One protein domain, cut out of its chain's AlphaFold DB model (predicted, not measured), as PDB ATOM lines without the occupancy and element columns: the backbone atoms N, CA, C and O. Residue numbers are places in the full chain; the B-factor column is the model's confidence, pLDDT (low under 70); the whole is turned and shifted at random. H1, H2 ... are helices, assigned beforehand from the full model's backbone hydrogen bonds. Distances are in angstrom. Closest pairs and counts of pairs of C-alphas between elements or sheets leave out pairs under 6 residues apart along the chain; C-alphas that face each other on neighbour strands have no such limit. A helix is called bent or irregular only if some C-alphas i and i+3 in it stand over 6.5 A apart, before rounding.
ATOM      1  N   GLU A 150     -27.286  75.078 -57.730       88.12
ATOM      2  CA  GLU A 150     -28.241  74.024 -58.081       88.12
ATOM      3  C   GLU A 150     -28.478  73.926 -59.590       88.12
ATOM      4  O   GLU A 150     -28.605  72.812 -60.105       88.12
ATOM      5  N   ARG A 151     -28.564  75.061 -60.293       89.62
ATOM      6  CA  ARG A 151     -28.740  75.104 -61.749       89.62
ATOM      7  C   ARG A 151     -27.537  74.481 -62.455       89.62
ATOM      8  O   ARG A 151     -27.713  73.574 -63.265       89.62
ATOM      9  N   LEU A 152     -26.325  74.917 -62.116       86.88
ATOM     10  CA  LEU A 152     -25.090  74.465 -62.763       86.88
ATOM     11  C   LEU A 152     -24.739  73.007 -62.441       86.88
ATOM     12  O   LEU A 152     -24.317  72.279 -63.341       86.88
ATOM     13  N   ILE A 153     -24.985  72.542 -61.211       87.88
ATOM     14  CA  ILE A 153     -24.841  71.123 -60.853       87.88
ATOM     15  C   ILE A 153     -25.841  70.285 -61.664       87.88
ATOM     16  O   ILE A 153     -25.429  69.328 -62.315       87.88
ATOM     17  N   ARG A 154     -27.124  70.683 -61.729       87.00
ATOM     18  CA  ARG A 154     -28.144  69.976 -62.529       87.00
ATOM     19  C   ARG A 154     -27.816  69.948 -64.025       87.00
ATOM     20  O   ARG A 154     -27.978  68.907 -64.654       87.00
ATOM     21  N   GLU A 155     -27.324  71.045 -64.598       86.88
ATOM     22  CA  GLU A 155     -26.895  71.096 -66.004       86.88
ATOM     23  C   GLU A 155     -25.655  70.236 -66.280       86.88
ATOM     24  O   GLU A 155     -25.546  69.642 -67.354       86.88
ATOM     25  N   THR A 156     -24.723  70.147 -65.330       84.50
ATOM     26  CA  THR A 156     -23.489  69.358 -65.475       84.50
ATOM     27  C   THR A 156     -23.753  67.864 -65.302       84.50
ATOM     28  O   THR A 156     -23.284  67.066 -66.113       84.50
ATOM     29  N   ASP A 157     -24.572  67.479 -64.321       85.31
ATOM     30  CA  ASP A 157     -25.021  66.096 -64.152       85.31
ATOM     31  C   ASP A 157     -25.884  65.639 -65.344       85.31
ATOM     32  O   ASP A 157     -25.672  64.541 -65.851       85.31
ATOM     33  N   LEU A 158     -26.763  66.495 -65.887       86.00
ATOM     34  CA  LEU A 158     -27.527  66.198 -67.110       86.00
ATOM     35  C   LEU A 158     -26.625  65.999 -68.341       86.00
ATOM     36  O   LEU A 158     -26.868  65.094 -69.139       86.00
ATOM     37  N   LYS A 159     -25.570  66.813 -68.502       84.88
ATOM     38  CA  LYS A 159     -24.565  66.624 -69.565       84.88
ATOM     39  C   LYS A 159     -23.841  65.288 -69.402       84.88
ATOM     40  O   LYS A 159     -23.790  64.518 -70.358       84.88
ATOM     41  N   ARG A 160     -23.352  64.976 -68.194       84.50
ATOM     42  CA  ARG A 160     -22.708  63.687 -67.887       84.50
ATOM     43  C   ARG A 160     -23.652  62.508 -68.152       84.50
ATOM     44  O   ARG A 160     -23.229  61.534 -68.765       84.50
ATOM     45  N   ALA A 161     -24.928  62.618 -67.782       85.25
ATOM     46  CA  ALA A 161     -25.938  61.597 -68.050       85.25
ATOM     47  C   ALA A 161     -26.192  61.396 -69.554       85.25
ATOM     48  O   ALA A 161     -26.253  60.254 -70.002       85.25
ATOM     49  N   LYS A 162     -26.278  62.473 -70.357       86.50
ATOM     50  CA  LYS A 162     -26.375  62.367 -71.827       86.50
ATOM     51  C   LYS A 162     -25.142  61.680 -72.436       86.50
ATOM     52  O   LYS A 162     -25.307  60.807 -73.280       86.50
ATOM     53  N   LEU A 163     -23.932  62.019 -71.983       85.81
ATOM     54  CA  LEU A 163     -22.678  61.404 -72.450       85.81
ATOM     55  C   LEU A 163     -22.609  59.908 -72.093       85.81
ATOM     56  O   LEU A 163     -22.388  59.072 -72.969       85.81
ATOM     57  N   GLN A 164     -22.884  59.551 -70.834       86.75
ATOM     58  CA  GLN A 164     -22.935  58.154 -70.390       86.75
ATOM     59  C   GLN A 164     -24.024  57.358 -71.120       86.75
ATOM     60  O   GLN A 164     -23.786  56.213 -71.498       86.75
ATOM     61  N   LEU A 165     -25.189  57.959 -71.387       87.69
ATOM     62  CA  LEU A 165     -26.249  57.340 -72.183       87.69
ATOM     63  C   LEU A 165     -25.795  57.073 -73.631       87.69
ATOM     64  O   LEU A 165     -26.102  56.004 -74.157       87.69
ATOM     65  N   THR A 166     -25.031  57.976 -74.259       87.44
ATOM     66  CA  THR A 166     -24.417  57.738 -75.581       87.44
ATOM     67  C   THR A 166     -23.453  56.549 -75.542       87.44
ATOM     68  O   THR A 166     -23.600  55.622 -76.340       87.44
ATOM     69  N   LEU A 167     -22.510  56.529 -74.592       87.62
ATOM     70  CA  LEU A 167     -21.514  55.455 -74.462       87.62
ATOM     71  C   LEU A 167     -22.168  54.093 -74.165       87.62
ATOM     72  O   LEU A 167     -21.824  53.087 -74.787       87.62
ATOM     73  N   LEU A 168     -23.163  54.055 -73.273       87.69
ATOM     74  CA  LEU A 168     -23.921  52.843 -72.956       87.69
ATOM     75  C   LEU A 168     -24.761  52.359 -74.145       87.69
ATOM     76  O   LEU A 168     -24.820  51.154 -74.380       87.69
ATOM     77  N   LYS A 169     -25.368  53.258 -74.934       86.25
ATOM     78  CA  LYS A 169     -26.089  52.887 -76.165       86.25
ATOM     79  C   LYS A 169     -25.155  52.370 -77.261       86.25
ATOM     80  O   LYS A 169     -25.514  51.411 -77.939       86.25
ATOM     81  N   HIS A 170     -23.963  52.949 -77.414       86.31
ATOM     82  CA  HIS A 170     -22.947  52.426 -78.331       86.31
ATOM     83  C   HIS A 170     -22.496  51.020 -77.905       86.31
ATOM     84  O   HIS A 170     -22.519  50.092 -78.712       86.31
ATOM     85  N   LYS A 171     -22.202  50.826 -76.611       86.69
ATOM     86  CA  LYS A 171     -21.846  49.510 -76.068       86.69
ATOM     87  C   LYS A 171     -22.980  48.488 -76.220       86.69
ATOM     88  O   LYS A 171     -22.718  47.354 -76.605       86.69
ATOM     89  N   LEU A 172     -24.234  48.888 -75.989       86.25
ATOM     90  CA  LEU A 172     -25.420  48.054 -76.214       86.25
ATOM     91  C   LEU A 172     -25.518  47.579 -77.673       86.25
ATOM     92  O   LEU A 172     -25.802  46.406 -77.908       86.25
ATOM     93  N   ALA A 173     -25.253  48.461 -78.643       84.00
ATOM     94  CA  ALA A 173     -25.241  48.103 -80.061       84.00
ATOM     95  C   ALA A 173     -24.128  47.089 -80.382       84.00
ATOM     96  O   ALA A 173     -24.417  46.047 -80.969       84.00
ATOM     97  N   ALA A 174     -22.897  47.331 -79.918       84.75
ATOM     98  CA  ALA A 174     -21.769  46.416 -80.113       84.75
ATOM     99  C   ALA A 174     -22.017  45.032 -79.478       84.75
ATOM    100  O   ALA A 174     -21.897  44.006 -80.147       84.75
ATOM    101  N   SER A 175     -22.463  44.977 -78.216       82.44
ATOM    102  CA  SER A 175     -22.816  43.715 -77.548       82.44
ATOM    103  C   SER A 175     -23.994  42.995 -78.223       82.44
ATOM    104  O   SER A 175     -24.049  41.766 -78.209       82.44
ATOM    105  N   SER A 176     -24.925  43.729 -78.844       80.56
ATOM    106  CA  SER A 176     -26.008  43.146 -79.645       80.56
ATOM    107  C   SER A 176     -25.499  42.556 -80.965       80.56
ATOM    108  O   SER A 176     -25.945  41.479 -81.357       80.56
ATOM    109  N   GLU A 177     -24.559  43.215 -81.647       81.00
ATOM    110  CA  GLU A 177     -23.929  42.693 -82.867       81.00
ATOM    111  C   GLU A 177     -23.103  41.429 -82.582       81.00
ATOM    112  O   GLU A 177     -23.228  40.434 -83.298       81.00
ATOM    113  N   GLU A 178     -22.362  41.399 -81.471       79.12
ATOM    114  CA  GLU A 178     -21.649  40.199 -81.020       79.12
ATOM    115  C   GLU A 178     -22.581  39.017 -80.693       79.12
ATOM    116  O   GLU A 178     -22.211  37.862 -80.916       79.12
ATOM    117  N   LEU A 179     -23.790  39.275 -80.178       78.56
ATOM    118  CA  LEU A 179     -24.798  38.233 -79.947       78.56
ATOM    119  C   LEU A 179     -25.434  37.748 -81.257       78.56
ATOM    120  O   LEU A 179     -25.612  36.539 -81.424       78.56
ATOM    121  N   MET A 180     -25.679  38.645 -82.220       78.56
ATOM    122  CA  MET A 180     -26.122  38.263 -83.568       78.56
ATOM    123  C   MET A 180     -25.074  37.403 -84.284       78.56
ATOM    124  O   MET A 180     -25.427  36.381 -84.875       78.56
ATOM    125  N   ALA A 181     -23.787  37.740 -84.161       75.94
ATOM    126  CA  ALA A 181     -22.682  36.919 -84.657       75.94
ATOM    127  C   ALA A 181     -22.604  35.542 -83.961       75.94
ATOM    128  O   ALA A 181     -22.258  34.548 -84.599       75.94
ATOM    129  N   ALA A 182     -22.992  35.455 -82.683       69.12
ATOM    130  CA  ALA A 182     -23.125  34.197 -81.943       69.12
ATOM    131  C   ALA A 182     -24.411  33.398 -82.268       69.12
ATOM    132  O   ALA A 182     -24.638  32.346 -81.667       69.12
ATOM    133  N   GLY A 183     -25.245  33.871 -83.206       66.25
ATOM    134  CA  GLY A 183     -26.478  33.215 -83.655       66.25
ATOM    135  C   GLY A 183     -27.746  33.596 -82.881       66.25
ATOM    136  O   GLY A 183     -28.815  33.057 -83.171       66.25
ATOM    137  N   PHE A 184     -27.661  34.525 -81.925       68.31
ATOM    138  CA  PHE A 184     -28.803  35.021 -81.157       68.31
ATOM    139  C   PHE A 184     -29.297  36.350 -81.733       68.31
ATOM    140  O   PHE A 184     -28.622  37.367 -81.630       68.31
ATOM    141  N   ILE A 185     -30.503  36.355 -82.303       61.00
ATOM    142  CA  ILE A 185     -31.175  37.584 -82.743       61.00
ATOM    143  C   ILE A 185     -32.038  38.097 -81.577       61.00
ATOM    144  O   ILE A 185     -33.063  37.474 -81.287       61.00
ATOM    145  N   PRO A 186     -31.660  39.188 -80.883       57.59
ATOM    146  CA  PRO A 186     -32.569  39.854 -79.960       57.59
ATOM    147  C   PRO A 186     -33.703  40.546 -80.737       57.59
ATOM    148  O   PRO A 186     -33.461  41.210 -81.744       57.59
ATOM    149  N   ASP A 187     -34.943  40.413 -80.257       57.59
ATOM    150  CA  ASP A 187     -36.062  41.252 -80.711       57.59
ATOM    151  C   ASP A 187     -35.754  42.731 -80.426       57.59
ATOM    152  O   ASP A 187     -35.192  43.050 -79.380       57.59
ATOM    153  N   ALA A 188     -36.196  43.640 -81.301       54.59
ATOM    154  CA  ALA A 188     -35.896  45.075 -81.198       54.59
ATOM    155  C   ALA A 188     -36.329  45.731 -79.863       54.59
ATOM    156  O   ALA A 188     -35.692  46.682 -79.415       54.59
ATOM    157  N   ASP A 189     -37.364  45.201 -79.196       57.53
ATOM    158  CA  ASP A 189     -37.751  45.578 -77.828       57.53
ATOM    159  C   ASP A 189     -36.961  44.767 -76.780       57.53
ATOM    160  O   ASP A 189     -37.461  43.796 -76.185       57.53
ATOM    161  N   VAL A 190     -35.714  45.190 -76.548       63.53
ATOM    162  CA  VAL A 190     -34.787  44.604 -75.566       63.53
ATOM    163  C   VAL A 190     -35.032  45.179 -74.163       63.53
ATOM    164  O   VAL A 190     -34.308  46.051 -73.692       63.53
ATOM    165  N   SER A 191     -36.061  44.684 -73.472       67.69
ATOM    166  CA  SER A 191     -36.324  45.042 -72.069       67.69
ATOM    167  C   SER A 191     -35.645  44.090 -71.075       67.69
ATOM    168  O   SER A 191     -35.584  42.876 -71.301       67.69
ATOM    169  N   SER A 192     -35.192  44.615 -69.929       71.81
ATOM    170  CA  SER A 192     -34.556  43.823 -68.858       71.81
ATOM    171  C   SER A 192     -35.304  42.518 -68.481       71.81
ATOM    172  O   SER A 192     -34.681  41.450 -68.481       71.81
ATOM    173  N   PRO A 193     -36.637  42.496 -68.239       72.25
ATOM    174  CA  PRO A 193     -37.343  41.250 -67.912       72.25
ATOM    175  C   PRO A 193     -37.362  40.216 -69.055       72.25
ATOM    176  O   PRO A 193     -37.402  39.011 -68.782       72.25
ATOM    177  N   ARG A 194     -37.292  40.641 -70.327       74.19
ATOM    178  CA  ARG A 194     -37.155  39.717 -71.467       74.19
ATOM    179  C   ARG A 194     -35.768  39.084 -71.494       74.19
ATOM    180  O   ARG A 194     -35.680  37.862 -71.602       74.19
ATOM    181  N   LEU A 195     -34.710  39.877 -71.304       77.81
ATOM    182  CA  LEU A 195     -33.339  39.366 -71.182       77.81
ATOM    183  C   LEU A 195     -33.229  38.327 -70.064       77.81
ATOM    184  O   LEU A 195     -32.774  37.216 -70.310       77.81
ATOM    185  N   ASN A 196     -33.746  38.623 -68.871       78.06
ATOM    186  CA  ASN A 196     -33.707  37.685 -67.743       78.06
ATOM    187  C   ASN A 196     -34.487  36.378 -68.022       78.06
ATOM    188  O   ASN A 196     -34.101  35.308 -67.550       78.06
ATOM    189  N   THR A 197     -35.537  36.430 -68.850       81.81
ATOM    190  CA  THR A 197     -36.266  35.234 -69.315       81.81
ATOM    191  C   THR A 197     -35.430  34.402 -70.301       81.81
ATOM    192  O   THR A 197     -35.403  33.173 -70.205       81.81
ATOM    193  N   ILE A 198     -34.705  35.053 -71.217       80.69
ATOM    194  CA  ILE A 198     -33.781  34.395 -72.156       80.69
ATOM    195  C   ILE A 198     -32.593  33.788 -71.395       80.69
ATOM    196  O   ILE A 198     -32.272  32.621 -71.614       80.69
ATOM    197  N   ALA A 199     -32.010  34.518 -70.437       84.06
ATOM    198  CA  ALA A 199     -30.948  34.042 -69.548       84.06
ATOM    199  C   ALA A 199     -31.346  32.741 -68.837       84.06
ATOM    200  O   ALA A 199     -30.617  31.753 -68.899       84.06
ATOM    201  N   ALA A 200     -32.541  32.698 -68.237       83.06
ATOM    202  CA  ALA A 200     -33.064  31.501 -67.579       83.06
ATOM    203  C   ALA A 200     -33.268  30.322 -68.554       83.06
ATOM    204  O   ALA A 200     -33.083  29.162 -68.175       83.06
ATOM    205  N   SER A 201     -33.612  30.596 -69.820       84.12
ATOM    206  CA  SER A 201     -33.708  29.566 -70.860       84.12
ATOM    207  C   SER A 201     -32.332  29.027 -71.270       84.12
ATOM    208  O   SER A 201     -32.164  27.811 -71.342       84.12
ATOM    209  N   ILE A 202     -31.337  29.898 -71.477       84.38
ATOM    210  CA  ILE A 202     -29.953  29.502 -71.794       84.38
ATOM    211  C   ILE A 202     -29.347  28.721 -70.621       84.38
ATOM    212  O   ILE A 202     -28.797  27.645 -70.822       84.38
ATOM    213  N   GLN A 203     -29.520  29.187 -69.382       87.69
ATOM    214  CA  GLN A 203     -29.023  28.514 -68.178       87.69
ATOM    215  C   GLN A 203     -29.649  27.118 -67.985       87.69
ATOM    216  O   GLN A 203     -28.971  26.173 -67.575       87.69
ATOM    217  N   LYS A 204     -30.928  26.954 -68.347       86.38
ATOM    218  CA  LYS A 204     -31.600  25.649 -68.394       86.38
ATOM    219  C   LYS A 204     -31.041  24.738 -69.492       86.38
ATOM    220  O   LYS A 204     -31.000  23.525 -69.290       86.38
ATOM    221  N   GLU A 205     -30.600  25.289 -70.622       85.12
ATOM    222  CA  GLU A 205     -29.949  24.527 -71.693       85.12
ATOM    223  C   GLU A 205     -28.517  24.123 -71.319       85.12
ATOM    224  O   GLU A 205     -28.173  22.953 -71.457       85.12
ATOM    225  N   ILE A 206     -27.733  25.026 -70.716       87.25
ATOM    226  CA  ILE A 206     -26.418  24.736 -70.113       87.25
ATOM    227  C   ILE A 206     -26.526  23.547 -69.153       87.25
ATOM    228  O   ILE A 206     -25.735  22.613 -69.249       87.25
ATOM    229  N   PHE A 207     -27.537  23.523 -68.277       86.56
ATOM    230  CA  PHE A 207     -27.755  22.401 -67.355       86.56
ATOM    231  C   PHE A 207     -28.091  21.077 -68.069       86.56
ATOM    232  O   PHE A 207     -27.695  20.010 -67.597       86.56
ATOM    233  N   LYS A 208     -28.787  21.108 -69.217       86.38
ATOM    234  CA  LYS A 208     -28.974  19.902 -70.045       86.38
ATOM    235  C   LYS A 208     -27.667  19.468 -70.703       86.38
ATOM    236  O   LYS A 208     -27.362  18.280 -70.673       86.38
ATOM    237  N   LEU A 209     -26.921  20.394 -71.303       83.81
ATOM    238  CA  LEU A 209     -25.698  20.103 -72.056       83.81
ATOM    239  C   LEU A 209     -24.579  19.588 -71.139       83.81
ATOM    240  O   LEU A 209     -24.007  18.544 -71.428       83.81
ATOM    241  N   ASP A 210     -24.352  20.223 -69.984       86.56
ATOM    242  CA  ASP A 210     -23.420  19.764 -68.940       86.56
ATOM    243  C   ASP A 210     -23.763  18.350 -68.441       86.56
ATOM    244  O   ASP A 210     -22.891  17.483 -68.330       86.56
ATOM    245  N   ARG A 211     -25.053  18.074 -68.213       86.62
ATOM    246  CA  ARG A 211     -25.516  16.728 -67.869       86.62
ATOM    247  C   ARG A 211     -25.299  15.731 -69.010       86.62
ATOM    248  O   ARG A 211     -24.869  14.614 -68.750       86.62
ATOM    249  N   THR A 212     -25.592  16.124 -70.248       84.50
ATOM    250  CA  THR A 212     -25.443  15.281 -71.449       84.50
ATOM    251  C   THR A 212     -23.977  14.931 -71.696       84.50
ATOM    252  O   THR A 212     -23.673  13.786 -72.018       84.50
ATOM    253  N   LEU A 213     -23.065  15.879 -71.458       86.00
ATOM    254  CA  LEU A 213     -21.623  15.658 -71.475       86.00
ATOM    255  C   LEU A 213     -21.236  14.588 -70.443       86.00
ATOM    256  O   LEU A 213     -20.706  13.549 -70.818       86.00
ATOM    257  N   LYS A 214     -21.607  14.765 -69.167       86.06
ATOM    258  CA  LYS A 214     -21.265  13.841 -68.063       86.06
ATOM    259  C   LYS A 214     -21.891  12.448 -68.200       86.06
ATOM    260  O   LYS A 214     -21.240  11.439 -67.926       86.06
ATOM    261  N   ASP A 215     -23.157  12.371 -68.613       84.31
ATOM    262  CA  ASP A 215     -23.826  11.098 -68.903       84.31
ATOM    263  C   ASP A 215     -23.157  10.403 -70.116       84.31
ATOM    264  O   ASP A 215     -22.997   9.180 -70.104       84.31
ATOM    265  N   GLY A 216     -22.679  11.162 -71.113       84.38
ATOM    266  CA  GLY A 216     -21.960  10.659 -72.288       84.38
ATOM    267  C   GLY A 216     -20.512  10.224 -72.020       84.38
ATOM    268  O   GLY A 216     -20.126   9.140 -72.445       84.38
ATOM    269  N   GLU A 217     -19.730  10.984 -71.251       82.38
ATOM    270  CA  GLU A 217     -18.384  10.609 -70.779       82.38
ATOM    271  C   GLU A 217     -18.417   9.309 -69.959       82.38
ATOM    272  O   GLU A 217     -17.546   8.442 -70.096       82.38
ATOM    273  N   ARG A 218     -19.464   9.126 -69.137       83.62
ATOM    274  CA  ARG A 218     -19.704   7.870 -68.413       83.62
ATOM    275  C   ARG A 218     -19.968   6.711 -69.376       83.62
ATOM    276  O   ARG A 218     -19.359   5.657 -69.209       83.62
ATOM    277  N   LEU A 219     -20.836   6.894 -70.374       82.31
ATOM    278  CA  LEU A 219     -21.124   5.868 -71.385       82.31
ATOM    279  C   LEU A 219     -19.881   5.537 -72.228       82.31
ATOM    280  O   LEU A 219     -19.593   4.364 -72.450       82.31
ATOM    281  N   GLN A 220     -19.086   6.538 -72.618       81.12
ATOM    282  CA  GLN A 220     -17.801   6.360 -73.304       81.12
ATOM    283  C   GLN A 220     -16.833   5.524 -72.448       81.12
ATOM    284  O   GLN A 220     -16.263   4.540 -72.924       81.12
ATOM    285  N   SER A 221     -16.715   5.854 -71.160       78.44
ATOM    286  CA  SER A 221     -15.892   5.116 -70.189       78.44
ATOM    287  C   SER A 221     -16.372   3.678 -69.950       78.44
ATOM    288  O   SER A 221     -15.577   2.821 -69.565       78.44
ATOM    289  N   GLN A 222     -17.664   3.404 -70.154       77.31
ATOM    290  CA  GLN A 222     -18.255   2.069 -70.051       77.31
ATOM    291  C   GLN A 222     -18.051   1.256 -71.337       77.31
ATOM    292  O   GLN A 222     -17.625   0.108 -71.244       77.31
ATOM    293  N   PHE A 223     -18.244   1.844 -72.525       75.00
ATOM    294  CA  PHE A 223     -17.943   1.181 -73.803       75.00
ATOM    295  C   PHE A 223     -16.475   0.761 -73.883       75.00
ATOM    296  O   PHE A 223     -16.199  -0.378 -74.246       75.00
ATOM    297  N   ALA A 224     -15.540   1.634 -73.491       71.31
ATOM    298  CA  ALA A 224     -14.110   1.321 -73.505       71.31
ATOM    299  C   ALA A 224     -13.781   0.002 -72.770       71.31
ATOM    300  O   ALA A 224     -12.981  -0.784 -73.264       71.31
ATOM    301  N   ARG A 225     -14.463  -0.273 -71.649       70.88
ATOM    302  CA  ARG A 225     -14.283  -1.478 -70.811       70.88
ATOM    303  C   ARG A 225     -15.061  -2.714 -71.285       70.88
ATOM    304  O   ARG A 225     -14.862  -3.799 -70.745       70.88
ATOM    305  N   GLN A 226     -15.997  -2.553 -72.223       70.00
ATOM    306  CA  GLN A 226     -16.929  -3.609 -72.654       70.00
ATOM    307  C   GLN A 226     -16.811  -3.984 -74.138       70.00
ATOM    308  O   GLN A 226     -17.367  -4.998 -74.553       70.00
ATOM    309  N   LEU A 227     -16.096  -3.204 -74.951       68.75
ATOM    310  CA  LEU A 227     -15.871  -3.515 -76.362       68.75
ATOM    311  C   LEU A 227     -14.862  -4.654 -76.529       68.75
ATOM    312  O   LEU A 227     -13.738  -4.580 -76.033       68.75
ATOM    313  N   SER A 228     -15.236  -5.699 -77.275       66.00
ATOM    314  CA  SER A 228     -14.336  -6.832 -77.476       66.00
ATOM    315  C   SER A 228     -13.202  -6.499 -78.453       66.00
ATOM    316  O   SER A 228     -13.411  -5.941 -79.534       66.00
ATOM    317  N   PRO A 358      -7.068  -4.540 -72.071       52.62
ATOM    318  CA  PRO A 358      -6.708  -5.954 -72.234       52.62
ATOM    319  C   PRO A 358      -7.726  -6.961 -71.655       52.62
ATOM    320  O   PRO A 358      -7.593  -8.155 -71.914       52.62
ATOM    321  N   GLU A 359      -8.712  -6.518 -70.868       54.16
ATOM    322  CA  GLU A 359      -9.698  -7.378 -70.189       54.16
ATOM    323  C   GLU A 359     -11.133  -6.897 -70.469       54.16
ATOM    324  O   GLU A 359     -11.392  -5.696 -70.513       54.16
ATOM    325  N   THR A 360     -12.067  -7.836 -70.667       54.31
ATOM    326  CA  THR A 360     -13.466  -7.572 -71.062       54.31
ATOM    327  C   THR A 360     -14.463  -8.177 -70.077       54.31
ATOM    328  O   THR A 360     -14.462  -9.395 -69.877       54.31
ATOM    329  N   GLU A 361     -15.381  -7.361 -69.547       55.53
ATOM    330  CA  GLU A 361     -16.546  -7.825 -68.780       55.53
ATOM    331  C   GLU A 361     -17.821  -7.815 -69.643       55.53
ATOM    332  O   GLU A 361     -18.405  -6.770 -69.928       55.53
ATOM    333  N   ASP A 362     -18.273  -9.007 -70.036       53.78
ATOM    334  CA  ASP A 362     -19.302  -9.251 -71.063       53.78
ATOM    335  C   ASP A 362     -20.760  -9.065 -70.561       53.78
ATOM    336  O   ASP A 362     -21.661  -9.847 -70.869       53.78
ATOM    337  N   GLN A 363     -21.010  -8.069 -69.698       54.66
ATOM    338  CA  GLN A 363     -22.320  -7.841 -69.062       54.66
ATOM    339  C   GLN A 363     -22.810  -6.392 -69.197       54.66
ATOM    340  O   GLN A 363     -22.332  -5.488 -68.516       54.66
ATOM    341  N   GLY A 364     -23.848  -6.186 -70.017       63.59
ATOM    342  CA  GLY A 364     -24.625  -4.935 -70.059       63.59
ATOM    343  C   GLY A 364     -24.772  -4.268 -71.431       63.59
ATOM    344  O   GLY A 364     -25.587  -3.357 -71.559       63.59
ATOM    345  N   LEU A 365     -24.066  -4.745 -72.462       68.88
ATOM    346  CA  LEU A 365     -23.928  -4.091 -73.776       68.88
ATOM    347  C   LEU A 365     -25.246  -3.566 -74.398       68.88
ATOM    348  O   LEU A 365     -25.294  -2.447 -74.900       68.88
ATOM    349  N   MET A 366     -26.342  -4.333 -74.323       70.50
ATOM    350  CA  MET A 366     -27.656  -3.933 -74.865       70.50
ATOM    351  C   MET A 366     -28.312  -2.761 -74.115       70.50
ATOM    352  O   MET A 366     -29.026  -1.958 -74.725       70.50
ATOM    353  N   GLN A 367     -28.077  -2.648 -72.803       75.44
ATOM    354  CA  GLN A 367     -28.509  -1.490 -72.017       75.44
ATOM    355  C   GLN A 367     -27.674  -0.271 -72.414       75.44
ATOM    356  O   GLN A 367     -28.233   0.778 -72.713       75.44
ATOM    357  N   LEU A 368     -26.356  -0.450 -72.539       76.31
ATOM    358  CA  LEU A 368     -25.413   0.601 -72.918       76.31
ATOM    359  C   LEU A 368     -25.725   1.207 -74.299       76.31
ATOM    360  O   LEU A 368     -25.770   2.428 -74.448       76.31
ATOM    361  N   ILE A 369     -26.032   0.366 -75.296       75.31
ATOM    362  CA  ILE A 369     -26.512   0.795 -76.621       75.31
ATOM    363  C   ILE A 369     -27.830   1.577 -76.500       75.31
ATOM    364  O   ILE A 369     -27.983   2.628 -77.121       75.31
ATOM    365  N   THR A 370     -28.777   1.098 -75.687       78.88
ATOM    366  CA  THR A 370     -30.087   1.748 -75.511       78.88
ATOM    367  C   THR A 370     -29.952   3.128 -74.863       78.88
ATOM    368  O   THR A 370     -30.485   4.100 -75.396       78.88
ATOM    369  N   ASP A 371     -29.191   3.235 -73.774       78.75
ATOM    370  CA  ASP A 371     -28.958   4.488 -73.049       78.75
ATOM    371  C   ASP A 371     -28.208   5.508 -73.928       78.75
ATOM    372  O   ASP A 371     -28.533   6.695 -73.932       78.75
ATOM    373  N   THR A 372     -27.277   5.036 -74.764       79.25
ATOM    374  CA  THR A 372     -26.552   5.868 -75.741       79.25
ATOM    375  C   THR A 372     -27.461   6.376 -76.860       79.25
ATOM    376  O   THR A 372     -27.373   7.543 -77.232       79.25
ATOM    377  N   ILE A 373     -28.378   5.551 -77.378       77.81
ATOM    378  CA  ILE A 373     -29.369   5.990 -78.377       77.81
ATOM    379  C   ILE A 373     -30.345   7.014 -77.776       77.81
ATOM    380  O   ILE A 373     -30.760   7.937 -78.475       77.81
ATOM    381  N   VAL A 374     -30.699   6.892 -76.492       80.94
ATOM    382  CA  VAL A 374     -31.499   7.905 -75.783       80.94
ATOM    383  C   VAL A 374     -30.722   9.219 -75.652       80.94
ATOM    384  O   VAL A 374     -31.274  10.269 -75.976       80.94
ATOM    385  N   LEU A 375     -29.445   9.167 -75.258       80.12
ATOM    386  CA  LEU A 375     -28.598  10.352 -75.098       80.12
ATOM    387  C   LEU A 375     -28.322  11.068 -76.431       80.12
ATOM    388  O   LEU A 375     -28.495  12.282 -76.529       80.12
ATOM    389  N   LEU A 376     -27.976  10.329 -77.489       75.94
ATOM    390  CA  LEU A 376     -27.754  10.898 -78.825       75.94
ATOM    391  C   LEU A 376     -29.022  11.546 -79.405       75.94
ATOM    392  O   LEU A 376     -28.924  12.510 -80.155       75.94
ATOM    393  N   ARG A 377     -30.217  11.073 -79.025       77.94
ATOM    394  CA  ARG A 377     -31.506  11.686 -79.404       77.94
ATOM    395  C   ARG A 377     -31.905  12.894 -78.550       77.94
ATOM    396  O   ARG A 377     -32.883  13.552 -78.897       77.94
ATOM    397  N   SER A 378     -31.197  13.189 -77.456       73.31
ATOM    398  CA  SER A 378     -31.401  14.417 -76.670       73.31
ATOM    399  C   SER A 378     -30.467  15.568 -77.060       73.31
ATOM    400  O   SER A 378     -30.661  16.682 -76.579       73.31
ATOM    401  N   ILE A 379     -29.482  15.323 -77.930       73.06
ATOM    402  CA  ILE A 379     -28.576  16.346 -78.467       73.06
ATOM    403  C   ILE A 379     -29.301  17.126 -79.587       73.06
ATOM    404  O   ILE A 379     -29.790  16.494 -80.523       73.06
ATOM    405  N   PRO A 380     -29.384  18.474 -79.541       61.84
ATOM    406  CA  PRO A 380     -30.091  19.249 -80.572       61.84
ATOM    407  C   PRO A 380     -29.359  19.396 -81.918       61.84
ATOM    408  O   PRO A 380     -29.977  19.811 -82.899       61.84
ATOM    409  N   SER A 381     -28.049  19.133 -81.974       55.19
ATOM    410  CA  SER A 381     -27.216  19.334 -83.166       55.19
ATOM    411  C   SER A 381     -27.241  18.133 -84.122       55.19
ATOM    412  O   SER A 381     -27.394  16.983 -83.715       55.19
ATOM    413  N   GLY A 382     -27.106  18.417 -85.424       51.66
ATOM    414  CA  GLY A 382     -27.367  17.488 -86.533       51.66
ATOM    415  C   GLY A 382     -26.331  16.384 -86.761       51.66
ATOM    416  O   GLY A 382     -25.812  16.254 -87.865       51.66
ATOM    417  N   VAL A 383     -26.044  15.572 -85.744       52.88
ATOM    418  CA  VAL A 383     -25.445  14.240 -85.926       52.88
ATOM    419  C   VAL A 383     -26.550  13.279 -86.387       52.88
ATOM    420  O   VAL A 383     -27.653  13.312 -85.844       52.88
ATOM    421  N   ASP A 384     -26.270  12.390 -87.347       51.91
ATOM    422  CA  ASP A 384     -27.242  11.445 -87.941       51.91
ATOM    423  C   ASP A 384     -27.673  10.282 -87.009       51.91
ATOM    424  O   ASP A 384     -27.713   9.105 -87.385       51.91
ATOM    425  N   ALA A 385     -28.098  10.604 -85.783       51.38
ATOM    426  CA  ALA A 385     -28.700   9.678 -84.816       51.38
ATOM    427  C   ALA A 385     -29.991   8.996 -85.333       51.38
ATOM    428  O   ALA A 385     -30.477   8.034 -84.732       51.38
ATOM    429  N   ILE A 386     -30.525   9.467 -86.467       52.72
ATOM    430  CA  ILE A 386     -31.654   8.900 -87.218       52.72
ATOM    431  C   ILE A 386     -31.376   7.444 -87.639       52.72
ATOM    432  O   ILE A 386     -32.296   6.627 -87.650       52.72
ATOM    433  N   ASN A 387     -30.116   7.098 -87.932       57.78
ATOM    434  CA  ASN A 387     -29.734   5.779 -88.453       57.78
ATOM    435  C   ASN A 387     -29.365   4.746 -87.365       57.78
ATOM    436  O   ASN A 387     -29.156   3.573 -87.680       57.78
ATOM    437  N   LEU A 388     -29.294   5.143 -86.088       62.00
ATOM    438  CA  LEU A 388     -28.947   4.238 -84.986       62.00
ATOM    439  C   LEU A 388     -30.178   3.480 -84.463       62.00
ATOM    440  O   LEU A 388     -31.193   4.068 -84.070       62.00
ATOM    441  N   THR A 389     -30.064   2.152 -84.408       67.00
ATOM    442  CA  THR A 389     -31.113   1.234 -83.938       67.00
ATOM    443  C   THR A 389     -30.571   0.299 -82.857       67.00
ATOM    444  O   THR A 389     -29.364   0.153 -82.703       67.00
ATOM    445  N   GLN A 390     -31.451  -0.408 -82.141       64.25
ATOM    446  CA  GLN A 390     -31.040  -1.413 -81.145       64.25
ATOM    447  C   GLN A 390     -30.276  -2.617 -81.737       64.25
ATOM    448  O   GLN A 390     -29.762  -3.430 -80.977       64.25
ATOM    449  N   ASN A 391     -30.186  -2.726 -83.069       63.22
ATOM    450  CA  ASN A 391     -29.413  -3.749 -83.777       63.22
ATOM    451  C   ASN A 391     -28.053  -3.228 -84.293       63.22
ATOM    452  O   ASN A 391     -27.331  -3.972 -84.957       63.22
ATOM    453  N   THR A 392     -27.717  -1.956 -84.059       71.06
ATOM    454  CA  THR A 392     -26.433  -1.364 -84.464       71.06
ATOM    455  C   THR A 392     -25.307  -1.896 -83.558       71.06
ATOM    456  O   THR A 392     -25.501  -1.951 -82.343       71.06
ATOM    457  N   PRO A 393     -24.136  -2.303 -84.095       74.50
ATOM    458  CA  PRO A 393     -23.041  -2.822 -83.276       74.50
ATOM    459  C   PRO A 393     -22.491  -1.759 -82.316       74.50
ATOM    460  O   PRO A 393     -22.387  -0.581 -82.660       74.50
ATOM    461  N   ALA A 394     -22.073  -2.194 -81.123       72.12
ATOM    462  CA  ALA A 394     -21.627  -1.315 -80.039       72.12
ATOM    463  C   ALA A 394     -20.498  -0.347 -80.442       72.12
ATOM    464  O   ALA A 394     -20.474   0.791 -79.980       72.12
ATOM    465  N   ILE A 395     -19.598  -0.773 -81.336       71.56
ATOM    466  CA  ILE A 395     -18.501   0.059 -81.854       71.56
ATOM    467  C   ILE A 395     -19.027   1.286 -82.604       71.56
ATOM    468  O   ILE A 395     -18.511   2.380 -82.404       71.56
ATOM    469  N   ASP A 396     -20.067   1.142 -83.425       73.25
ATOM    470  CA  ASP A 396     -20.592   2.261 -84.214       73.25
ATOM    471  C   ASP A 396     -21.353   3.253 -83.319       73.25
ATOM    472  O   ASP A 396     -21.256   4.468 -83.512       73.25
ATOM    473  N   CYS A 397     -22.022   2.767 -82.267       74.75
ATOM    474  CA  CYS A 397     -22.576   3.616 -81.208       74.75
ATOM    475  C   CYS A 397     -21.474   4.374 -80.442       74.75
ATOM    476  O   CYS A 397     -21.602   5.578 -80.232       74.75
ATOM    477  N   TYR A 398     -20.376   3.702 -80.081       76.38
ATOM    478  CA  TYR A 398     -19.237   4.299 -79.377       76.38
ATOM    479  C   TYR A 398     -18.494   5.346 -80.221       76.38
ATOM    480  O   TYR A 398     -18.228   6.450 -79.748       76.38
ATOM    481  N   LEU A 399     -18.219   5.045 -81.493       73.88
ATOM    482  CA  LEU A 399     -17.603   5.986 -82.431       73.88
ATOM    483  C   LEU A 399     -18.518   7.187 -82.707       73.88
ATOM    484  O   LEU A 399     -18.023   8.305 -82.833       73.88
ATOM    485  N   THR A 400     -19.841   6.995 -82.753       78.06
ATOM    486  CA  THR A 400     -20.787   8.118 -82.884       78.06
ATOM    487  C   THR A 400     -20.797   8.984 -81.622       78.06
ATOM    488  O   THR A 400     -20.747  10.205 -81.736       78.06
ATOM    489  N   LEU A 401     -20.769   8.377 -80.429       78.94
ATOM    490  CA  LEU A 401     -20.673   9.091 -79.151       78.94
ATOM    491  C   LEU A 401     -19.394   9.947 -79.069       78.94
ATOM    492  O   LEU A 401     -19.474  11.136 -78.760       78.94
ATOM    493  N   ILE A 402     -18.239   9.380 -79.444       77.81
ATOM    494  CA  ILE A 402     -16.954  10.099 -79.540       77.81
ATOM    495  C   ILE A 402     -17.033  11.268 -80.531       77.81
ATOM    496  O   ILE A 402     -16.505  12.339 -80.250       77.81
ATOM    497  N   LYS A 403     -17.696  11.088 -81.680       77.69
ATOM    498  CA  LYS A 403     -17.868  12.150 -82.687       77.69
ATOM    499  C   LYS A 403     -18.853  13.240 -82.239       77.69
ATOM    500  O   LYS A 403     -18.704  14.379 -82.666       77.69
ATOM    501  N   SER A 404     -19.825  12.925 -81.375       78.19
ATOM    502  CA  SER A 404     -20.822  13.891 -80.882       78.19
ATOM    503  C   SER A 404     -20.384  14.703 -79.659       78.19
ATOM    504  O   SER A 404     -20.783  15.858 -79.532       78.19
ATOM    505  N   LEU A 405     -19.584  14.124 -78.754       81.75
ATOM    506  CA  LEU A 405     -19.234  14.758 -77.475       81.75
ATOM    507  C   LEU A 405     -18.500  16.109 -77.615       81.75
ATOM    508  O   LEU A 405     -18.888  17.037 -76.904       81.75
ATOM    509  N   PRO A 406     -17.532  16.293 -78.540       83.19
ATOM    510  CA  PRO A 406     -16.912  17.598 -78.774       83.19
ATOM    511  C   PRO A 406     -17.935  18.678 -79.135       83.19
ATOM    512  O   PRO A 406     -17.965  19.714 -78.487       83.19
ATOM    513  N   ALA A 407     -18.870  18.392 -80.048       79.31
ATOM    514  CA  ALA A 407     -19.909  19.345 -80.445       79.31
ATOM    515  C   ALA A 407     -20.890  19.695 -79.305       79.31
ATOM    516  O   ALA A 407     -21.475  20.779 -79.305       79.31
ATOM    517  N   VAL A 408     -21.073  18.804 -78.318       82.06
ATOM    518  CA  VAL A 408     -21.810  19.111 -77.076       82.06
ATOM    519  C   VAL A 408     -20.993  20.036 -76.170       82.06
ATOM    520  O   VAL A 408     -21.572  20.946 -75.582       82.06
ATOM    521  N   SER A 409     -19.669  19.857 -76.085       84.19
ATOM    522  CA  SER A 409     -18.773  20.758 -75.343       84.19
ATOM    523  C   SER A 409     -18.695  22.145 -75.987       84.19
ATOM    524  O   SER A 409     -18.905  23.141 -75.302       84.19
ATOM    525  N   ASP A 410     -18.493  22.215 -77.304       83.19
ATOM    526  CA  ASP A 410     -18.435  23.470 -78.062       83.19
ATOM    527  C   ASP A 410     -19.750  24.259 -77.905       83.19
ATOM    528  O   ASP A 410     -19.743  25.459 -77.632       83.19
ATOM    529  N   SER A 411     -20.895  23.570 -77.989       81.94
ATOM    530  CA  SER A 411     -22.217  24.169 -77.762       81.94
ATOM    531  C   SER A 411     -22.438  24.596 -76.304       81.94
ATOM    532  O   SER A 411     -23.052  25.636 -76.060       81.94
ATOM    533  N   LEU A 412     -21.925  23.837 -75.329       86.25
ATOM    534  CA  LEU A 412     -21.978  24.182 -73.906       86.25
ATOM    535  C   LEU A 412     -21.170  25.453 -73.608       86.25
ATOM    536  O   LEU A 412     -21.653  26.322 -72.881       86.25
ATOM    537  N   ASP A 413     -19.975  25.583 -74.181       86.12
ATOM    538  CA  ASP A 413     -19.106  26.747 -73.989       86.12
ATOM    539  C   ASP A 413     -19.601  27.977 -74.764       86.12
ATOM    540  O   ASP A 413     -19.590  29.081 -74.215       86.12
ATOM    541  N   GLN A 414     -20.176  27.797 -75.961       84.69
ATOM    542  CA  GLN A 414     -20.934  28.851 -76.646       84.69
ATOM    543  C   GLN A 414     -22.112  29.334 -75.783       84.69
ATOM    544  O   GLN A 414     -22.284  30.539 -75.605       84.69
ATOM    545  N   CYS A 415     -22.891  28.420 -75.186       83.38
ATOM    546  CA  CYS A 415     -24.002  28.795 -74.311       83.38
ATOM    547  C   CYS A 415     -23.532  29.584 -73.075       83.38
ATOM    548  O   CYS A 415     -24.153  30.599 -72.753       83.38
ATOM    549  N   LYS A 416     -22.429  29.183 -72.419       87.06
ATOM    550  CA  LYS A 416     -21.820  29.950 -71.309       87.06
ATOM    551  C   LYS A 416     -21.440  31.363 -71.757       87.06
ATOM    552  O   LYS A 416     -21.949  32.326 -71.194       87.06
ATOM    553  N   ALA A 417     -20.656  31.486 -72.830       86.19
ATOM    554  CA  ALA A 417     -20.211  32.781 -73.345       86.19
ATOM    555  C   ALA A 417     -21.386  33.703 -73.732       86.19
ATOM    556  O   ALA A 417     -21.324  34.913 -73.509       86.19
ATOM    557  N   THR A 418     -22.482  33.151 -74.268       83.69
ATOM    558  CA  THR A 418     -23.701  33.938 -74.535       83.69
ATOM    559  C   THR A 418     -24.465  34.322 -73.269       83.69
ATOM    560  O   THR A 418     -25.023  35.416 -73.232       83.69
ATOM    561  N   LEU A 419     -24.468  33.492 -72.217       87.06
ATOM    562  CA  LEU A 419     -25.071  33.842 -70.926       87.06
ATOM    563  C   LEU A 419     -24.301  34.982 -70.244       87.06
ATOM    564  O   LEU A 419     -24.927  35.927 -69.764       87.06
ATOM    565  N   ASP A 420     -22.968  34.926 -70.261       85.94
ATOM    566  CA  ASP A 420     -22.105  35.959 -69.680       85.94
ATOM    567  C   ASP A 420     -22.339  37.313 -70.374       85.94
ATOM    568  O   ASP A 420     -22.699  38.290 -69.712       85.94
ATOM    569  N   LYS A 421     -22.276  37.354 -71.716       83.06
ATOM    570  CA  LYS A 421     -22.579  38.565 -72.508       83.06
ATOM    571  C   LYS A 421     -24.004  39.077 -72.303       83.06
ATOM    572  O   LYS A 421     -24.226  40.285 -72.260       83.06
ATOM    573  N   LEU A 422     -24.984  38.186 -72.160       83.75
ATOM    574  CA  LEU A 422     -26.376  38.582 -71.941       83.75
ATOM    575  C   LEU A 422     -26.599  39.130 -70.518       83.75
ATOM    576  O   LEU A 422     -27.453  39.998 -70.329       83.75
ATOM    577  N   SER A 423     -25.795  38.707 -69.534       84.94
ATOM    578  CA  SER A 423     -25.767  39.318 -68.197       84.94
ATOM    579  C   SER A 423     -25.164  40.730 -68.216       84.94
ATOM    580  O   SER A 423     -25.741  41.648 -67.628       84.94
ATOM    581  N   GLU A 424     -24.083  40.943 -68.976       86.12
ATOM    582  CA  GLU A 424     -23.511  42.273 -69.212       86.12
ATOM    583  C   GLU A 424     -24.524  43.188 -69.914       86.12
ATOM    584  O   GLU A 424     -24.778  44.299 -69.447       86.12
ATOM    585  N   LEU A 425     -25.181  42.701 -70.970       85.25
ATOM    586  CA  LEU A 425     -26.195  43.452 -71.710       85.25
ATOM    587  C   LEU A 425     -27.403  43.806 -70.823       85.25
ATOM    588  O   LEU A 425     -27.875  44.941 -70.861       85.25
ATOM    589  N   SER A 426     -27.846  42.896 -69.944       84.06
ATOM    590  CA  SER A 426     -28.877  43.184 -68.931       84.06
ATOM    591  C   SER A 426     -28.446  44.299 -67.965       84.06
ATOM    592  O   SER A 426     -29.248  45.181 -67.652       84.06
ATOM    593  N   SER A 427     -27.169  44.338 -67.557       87.06
ATOM    594  CA  SER A 427     -26.644  45.433 -66.725       87.06
ATOM    595  C   SER A 427     -26.614  46.786 -67.456       87.06
ATOM    596  O   SER A 427     -26.952  47.805 -66.856       87.06
ATOM    597  N   ILE A 428     -26.296  46.795 -68.757       87.12
ATOM    598  CA  ILE A 428     -26.288  47.999 -69.607       87.12
ATOM    599  C   ILE A 428     -27.712  48.526 -69.822       87.12
ATOM    600  O   ILE A 428     -27.948  49.728 -69.721       87.12
ATOM    601  N   VAL A 429     -28.686  47.645 -70.066       86.50
ATOM    602  CA  VAL A 429     -30.099  48.042 -70.187       86.50
ATOM    603  C   VAL A 429     -30.616  48.625 -68.870       86.50
ATOM    604  O   VAL A 429     -31.262  49.669 -68.892       86.50
ATOM    605  N   LEU A 430     -30.266  48.039 -67.720       86.56
ATOM    606  CA  LEU A 430     -30.663  48.567 -66.408       86.56
ATOM    607  C   LEU A 430     -30.039  49.936 -66.084       86.56
ATOM    608  O   LEU A 430     -30.720  50.778 -65.499       86.56
ATOM    609  N   THR A 431     -28.786  50.209 -66.466       87.06
ATOM    610  CA  THR A 431     -28.188  51.546 -66.271       87.06
ATOM    611  C   THR A 431     -28.756  52.584 -67.240       87.06
ATOM    612  O   THR A 431     -28.986  53.722 -66.834       87.06
ATOM    613  N   ILE A 432     -29.084  52.195 -68.478       87.44
ATOM    614  CA  ILE A 432     -29.834  53.033 -69.431       87.44
ATOM    615  C   ILE A 432     -31.232  53.368 -68.886       87.44
ATOM    616  O   ILE A 432     -31.631  54.533 -68.898       87.44
ATOM    617  N   GLU A 433     -31.974  52.376 -68.382       85.62
ATOM    618  CA  GLU A 433     -33.287  52.570 -67.751       85.62
ATOM    619  C   GLU A 433     -33.179  53.482 -66.511       85.62
ATOM    620  O   GLU A 433     -33.996  54.388 -66.346       85.62
ATOM    621  N   ALA A 434     -32.153  53.311 -65.668       87.12
ATOM    622  CA  ALA A 434     -31.922  54.157 -64.495       87.12
ATOM    623  C   ALA A 434     -31.641  55.626 -64.868       87.12
ATOM    624  O   ALA A 434     -32.359  56.513 -64.404       87.12
ATOM    625  N   LEU A 435     -30.674  55.885 -65.760       86.81
ATOM    626  CA  LEU A 435     -30.331  57.240 -66.220       86.81
ATOM    627  C   LEU A 435     -31.527  57.939 -66.885       86.81
ATOM    628  O   LEU A 435     -31.771  59.124 -66.651       86.81
ATOM    629  N   ARG A 436     -32.317  57.208 -67.685       85.69
ATOM    630  CA  ARG A 436     -33.529  57.753 -68.312       85.69
ATOM    631  C   ARG A 436     -34.604  58.127 -67.293       85.69
ATOM    632  O   ARG A 436     -35.233  59.170 -67.453       85.69
ATOM    633  N   ASN A 437     -34.785  57.331 -66.238       86.12
ATOM    634  CA  ASN A 437     -35.738  57.627 -65.166       86.12
ATOM    635  C   ASN A 437     -35.286  58.799 -64.276       86.12
ATOM    636  O   ASN A 437     -36.109  59.649 -63.935       86.12
ATOM    637  N   GLU A 438     -33.999  58.876 -63.927       87.31
ATOM    638  CA  GLU A 438     -33.438  59.940 -63.083       87.31
ATOM    639  C   GLU A 438     -33.475  61.309 -63.785       87.31
ATOM    640  O   GLU A 438     -34.011  62.278 -63.243       87.31
ATOM    641  N   PHE A 439     -32.994  61.375 -65.030       84.75
ATOM    642  CA  PHE A 439     -32.878  62.622 -65.799       84.75
ATOM    643  C   PHE A 439     -34.076  62.905 -66.723       84.75
ATOM    644  O   PHE A 439     -34.072  63.898 -67.451       84.75
ATOM    645  N   ARG A 440     -35.117  62.059 -66.689       85.56
ATOM    646  CA  ARG A 440     -36.331  62.136 -67.533       85.56
ATOM    647  C   ARG A 440     -36.039  62.179 -69.040       85.56
ATOM    648  O   ARG A 440     -36.738  62.847 -69.803       85.56
ATOM    649  N   LEU A 441     -35.003  61.463 -69.474       83.50
ATOM    650  CA  LEU A 441     -34.602  61.380 -70.880       83.50
ATOM    651  C   LEU A 441     -35.504  60.378 -71.619       83.50
ATOM    652  O   LEU A 441     -35.353  59.164 -71.476       83.50
ATOM    653  N   THR A 442     -36.453  60.884 -72.406       80.69
ATOM    654  CA  THR A 442     -37.292  60.064 -73.295       80.69
ATOM    655  C   THR A 442     -36.491  59.556 -74.498       80.69
ATOM    656  O   THR A 442     -35.422  60.074 -74.818       80.69
ATOM    657  N   ILE A 443     -37.022  58.549 -75.201       78.19
ATOM    658  CA  ILE A 443     -36.438  58.051 -76.462       78.19
ATOM    659  C   ILE A 443     -36.446  59.151 -77.540       78.19
ATOM    660  O   ILE A 443     -35.531  59.231 -78.346       78.19
ATOM    661  N   GLU A 444     -37.435  60.046 -77.520       74.94
ATOM    662  CA  GLU A 444     -37.539  61.191 -78.437       74.94
ATOM    663  C   GLU A 444     -36.351  62.161 -78.293       74.94
ATOM    664  O   GLU A 444     -35.871  62.707 -79.286       74.94
ATOM    665  N   ASN A 445     -35.802  62.295 -77.079       75.50
ATOM    666  CA  ASN A 445     -34.625  63.120 -76.798       75.50
ATOM    667  C   ASN A 445     -33.304  62.467 -77.257       75.50
ATOM    668  O   ASN A 445     -32.247  63.086 -77.126       75.50
ATOM    669  N   ASP A 446     -33.326  61.240 -77.802       74.94
ATOM    670  CA  ASP A 446     -32.121  60.561 -78.300       74.94
ATOM    671  C   ASP A 446     -31.445  61.318 -79.459       74.94
ATOM    672  O   ASP A 446     -30.245  61.156 -79.670       74.94
ATOM    673  N   GLY A 447     -32.193  62.159 -80.187       74.44
ATOM    674  CA  GLY A 447     -31.659  63.054 -81.221       74.44
ATOM    675  C   GLY A 447     -30.919  64.286 -80.682       74.44
ATOM    676  O   GLY A 447     -30.269  64.985 -81.452       74.44
ATOM    677  N   GLU A 448     -30.988  64.552 -79.372       77.38
ATOM    678  CA  GLU A 448     -30.215  65.599 -78.689       77.38
ATOM    679  C   GLU A 448     -29.001  65.042 -77.914       77.38
ATOM    680  O   GLU A 448     -28.514  65.680 -76.967       77.38
ATOM    681  N   LEU A 449     -28.574  63.816 -78.213       83.75
ATOM    682  CA  LEU A 449     -27.396  63.218 -77.594       83.75
ATOM    683  C   LEU A 449     -26.119  63.660 -78.326       83.75
ATOM    684  O   LEU A 449     -26.146  63.817 -79.549       83.75
ATOM    685  N   PRO A 450     -25.000  63.860 -77.604       82.94
ATOM    686  CA  PRO A 450     -23.707  64.121 -78.229       82.94
ATOM    687  C   PRO A 450     -23.282  62.927 -79.090       82.94
ATOM    688  O   PRO A 450     -23.669  61.784 -78.816       82.94
ATOM    689  N   THR A 451     -22.466  63.185 -80.112       84.62
ATOM    690  CA  THR A 451     -21.895  62.124 -80.951       84.62
ATOM    691  C   THR A 451     -20.930  61.243 -80.150       84.62
ATOM    692  O   THR A 451     -20.460  61.624 -79.078       84.62
ATOM    693  N   ILE A 452     -20.618  60.047 -80.658       81.19
ATOM    694  CA  ILE A 452     -19.720  59.105 -79.966       81.19
ATOM    695  C   ILE A 452     -18.306  59.701 -79.827       81.19
ATOM    696  O   ILE A 452     -17.718  59.614 -78.755       81.19
ATOM    697  N   GLU A 453     -17.804  60.394 -80.858       79.44
ATOM    698  CA  GLU A 453     -16.495  61.068 -80.825       79.44
ATOM    699  C   GLU A 453     -16.437  62.205 -79.790       79.44
ATOM    700  O   GLU A 453     -15.416  62.396 -79.129       79.44
ATOM    701  N   GLU A 454     -17.531  62.955 -79.615       78.56
ATOM    702  CA  GLU A 454     -17.655  63.947 -78.540       78.56
ATOM    703  C   GLU A 454     -17.742  63.264 -77.170       78.56
ATOM    704  O   GLU A 454     -17.088  63.701 -76.225       78.56
ATOM    705  N   ALA A 455     -18.491  62.161 -77.064       78.50
ATOM    706  CA  ALA A 455     -18.681  61.434 -75.816       78.50
ATOM    707  C   ALA A 455     -17.384  60.808 -75.282       78.50
ATOM    708  O   ALA A 455     -17.058  61.005 -74.114       78.50
ATOM    709  N   GLU A 456     -16.613  60.117 -76.123       79.62
ATOM    710  CA  GLU A 456     -15.327  59.517 -75.734       79.62
ATOM    711  C   GLU A 456     -14.272  60.580 -75.381       79.62
ATOM    712  O   GLU A 456     -13.442  60.378 -74.492       79.62
ATOM    713  N   LYS A 457     -14.321  61.740 -76.044       78.94
ATOM    714  CA  LYS A 457     -13.408  62.863 -75.803       78.94
ATOM    715  C   LYS A 457     -13.728  63.630 -74.518       78.94
ATOM    716  O   LYS A 457     -12.803  64.031 -73.811       78.94
ATOM    717  N   ASP A 458     -15.008  63.848 -74.219       70.25
ATOM    718  CA  ASP A 458     -15.428  64.637 -73.059       70.25
ATOM    719  C   ASP A 458     -15.603  63.808 -71.781       70.25
ATOM    720  O   ASP A 458     -15.441  64.373 -70.699       70.25
ATOM    721  N   ASP A 459     -15.811  62.486 -71.855       69.50
ATOM    722  CA  ASP A 459     -15.754  61.595 -70.681       69.50
ATOM    723  C   ASP A 459     -14.393  61.719 -69.969       69.50
ATOM    724  O   ASP A 459     -14.327  61.999 -68.770       69.50
ATOM    725  N   GLY A 460     -13.293  61.695 -70.733       62.53
ATOM    726  CA  GLY A 460     -11.935  61.907 -70.215       62.53
ATOM    727  C   GLY A 460     -11.695  63.269 -69.539       62.53
ATOM    728  O   GLY A 460     -10.809  63.374 -68.691       62.53
ATOM    729  N   ASN A 461     -12.489  64.299 -69.857       62.22
ATOM    730  CA  ASN A 461     -12.428  65.613 -69.202       62.22
ATOM    731  C   ASN A 461     -13.367  65.687 -67.979       62.22
ATOM    732  O   ASN A 461     -12.984  66.177 -66.911       62.22
ATOM    733  N   LEU A 462     -14.596  65.179 -68.117       57.19
ATOM    734  CA  LEU A 462     -15.673  65.258 -67.123       57.19
ATOM    735  C   LEU A 462     -15.580  64.202 -66.011       57.19
ATOM    736  O   LEU A 462     -16.311  64.302 -65.022       57.19
ATOM    737  N   LEU A 463     -14.667  63.234 -66.119       53.50
ATOM    738  CA  LEU A 463     -14.296  62.312 -65.038       53.50
ATOM    739  C   LEU A 463     -13.511  62.978 -63.890       53.50
ATOM    740  O   LEU A 463     -13.304  62.358 -62.846       53.50
ATOM    741  N   THR A 464     -13.115  64.250 -64.018       61.03
ATOM    742  CA  THR A 464     -12.615  65.018 -62.868       61.03
ATOM    743  C   THR A 464     -13.767  65.381 -61.918       61.03
ATOM    744  O   THR A 464     -14.447  66.391 -62.075       61.03
TER     745      THR A 464
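AT A GLANCE: This is residues 150 to 228 and 358 to 464 of the 999 residues of the protein "Interaptin" of Legionella shakespearei DSM 23087 (UniProt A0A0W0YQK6). This is a long rod of helices: the long bent helix H4 runs along most of its length, with H2 beside it toward one end and H1 beside its last part toward the other. H3 joins H2 and the arm H4a in a bundle at one end; short H5 and H6 lie at the other, H6 packing on H1. The printed part has 186 residues with six named helices, H1 to H6, and no named strand, class all helix. It is extended, with a radius of gyration of the C-alphas of 25.8 A and spans of 85 by 30 by 24 A.

HOW THE PARTS SIT: H4, residues 394 to 439, is the hub; assigned as one helix by its hydrogen bonds, it is bent, C-alphas 403 and 406 being 6.8 A apart, with arms H4a, residues 394 to 403, and H4b, residues 406 to 439. H2, residues 192 to 226, touches H4b at a shallow tilt of 15 degrees, opposite ways, closest C-alphas Ser 192 and Ser 426, 5.7 A. H3, residues 365 to 376, touches H4a, closest C-alphas Ile 369 and Ala 394, 6.3 A; H2, H3 and H4a form a bundle, helices side by side. H1, residues 150 to 181, touches H4b at 20 degrees, a shallow tilt, opposite ways, closest C-alphas Leu 165 and Ile 432, 6.2 A. With residues 160 to 170 alone H1 touches H6, residues 452 to 462, closest C-alphas Leu 163 and Ala 455, 5.2 A. H5, residues 443 to 448, is near H1 and only just irregular, C-alphas 444 and 447 being 6.8 A apart. Every O i to N i+4 pair is within hydrogen-bond range in H1, H3, H4a and H4b, against 30 of 31 in H2, 5 of 7 in H6 and 0 of 2 in H5, which has 2 of 3 O i to N i+3 pairs.

IN THESE COORDINATES: H4b spans 49.5 A, H2 50.7 A and H1 46.0 A, from C-alpha 150 at (-28.241, 74.024, -58.081). H6 ends with C-alpha 462 at (-15.673, 65.258, -67.123).

THE WHOLE: The C-alphas farthest apart, Arg 151 and Asp 362, are 85.4 A apart. Residues 229 to 357 are not printed; C-alphas 228 and 358 are 9.3 A apart across the cut. H3 to H4 is a long link. Low confidence, under 70, falls on 38 residues, among them 182 to 191 and 380 to 391.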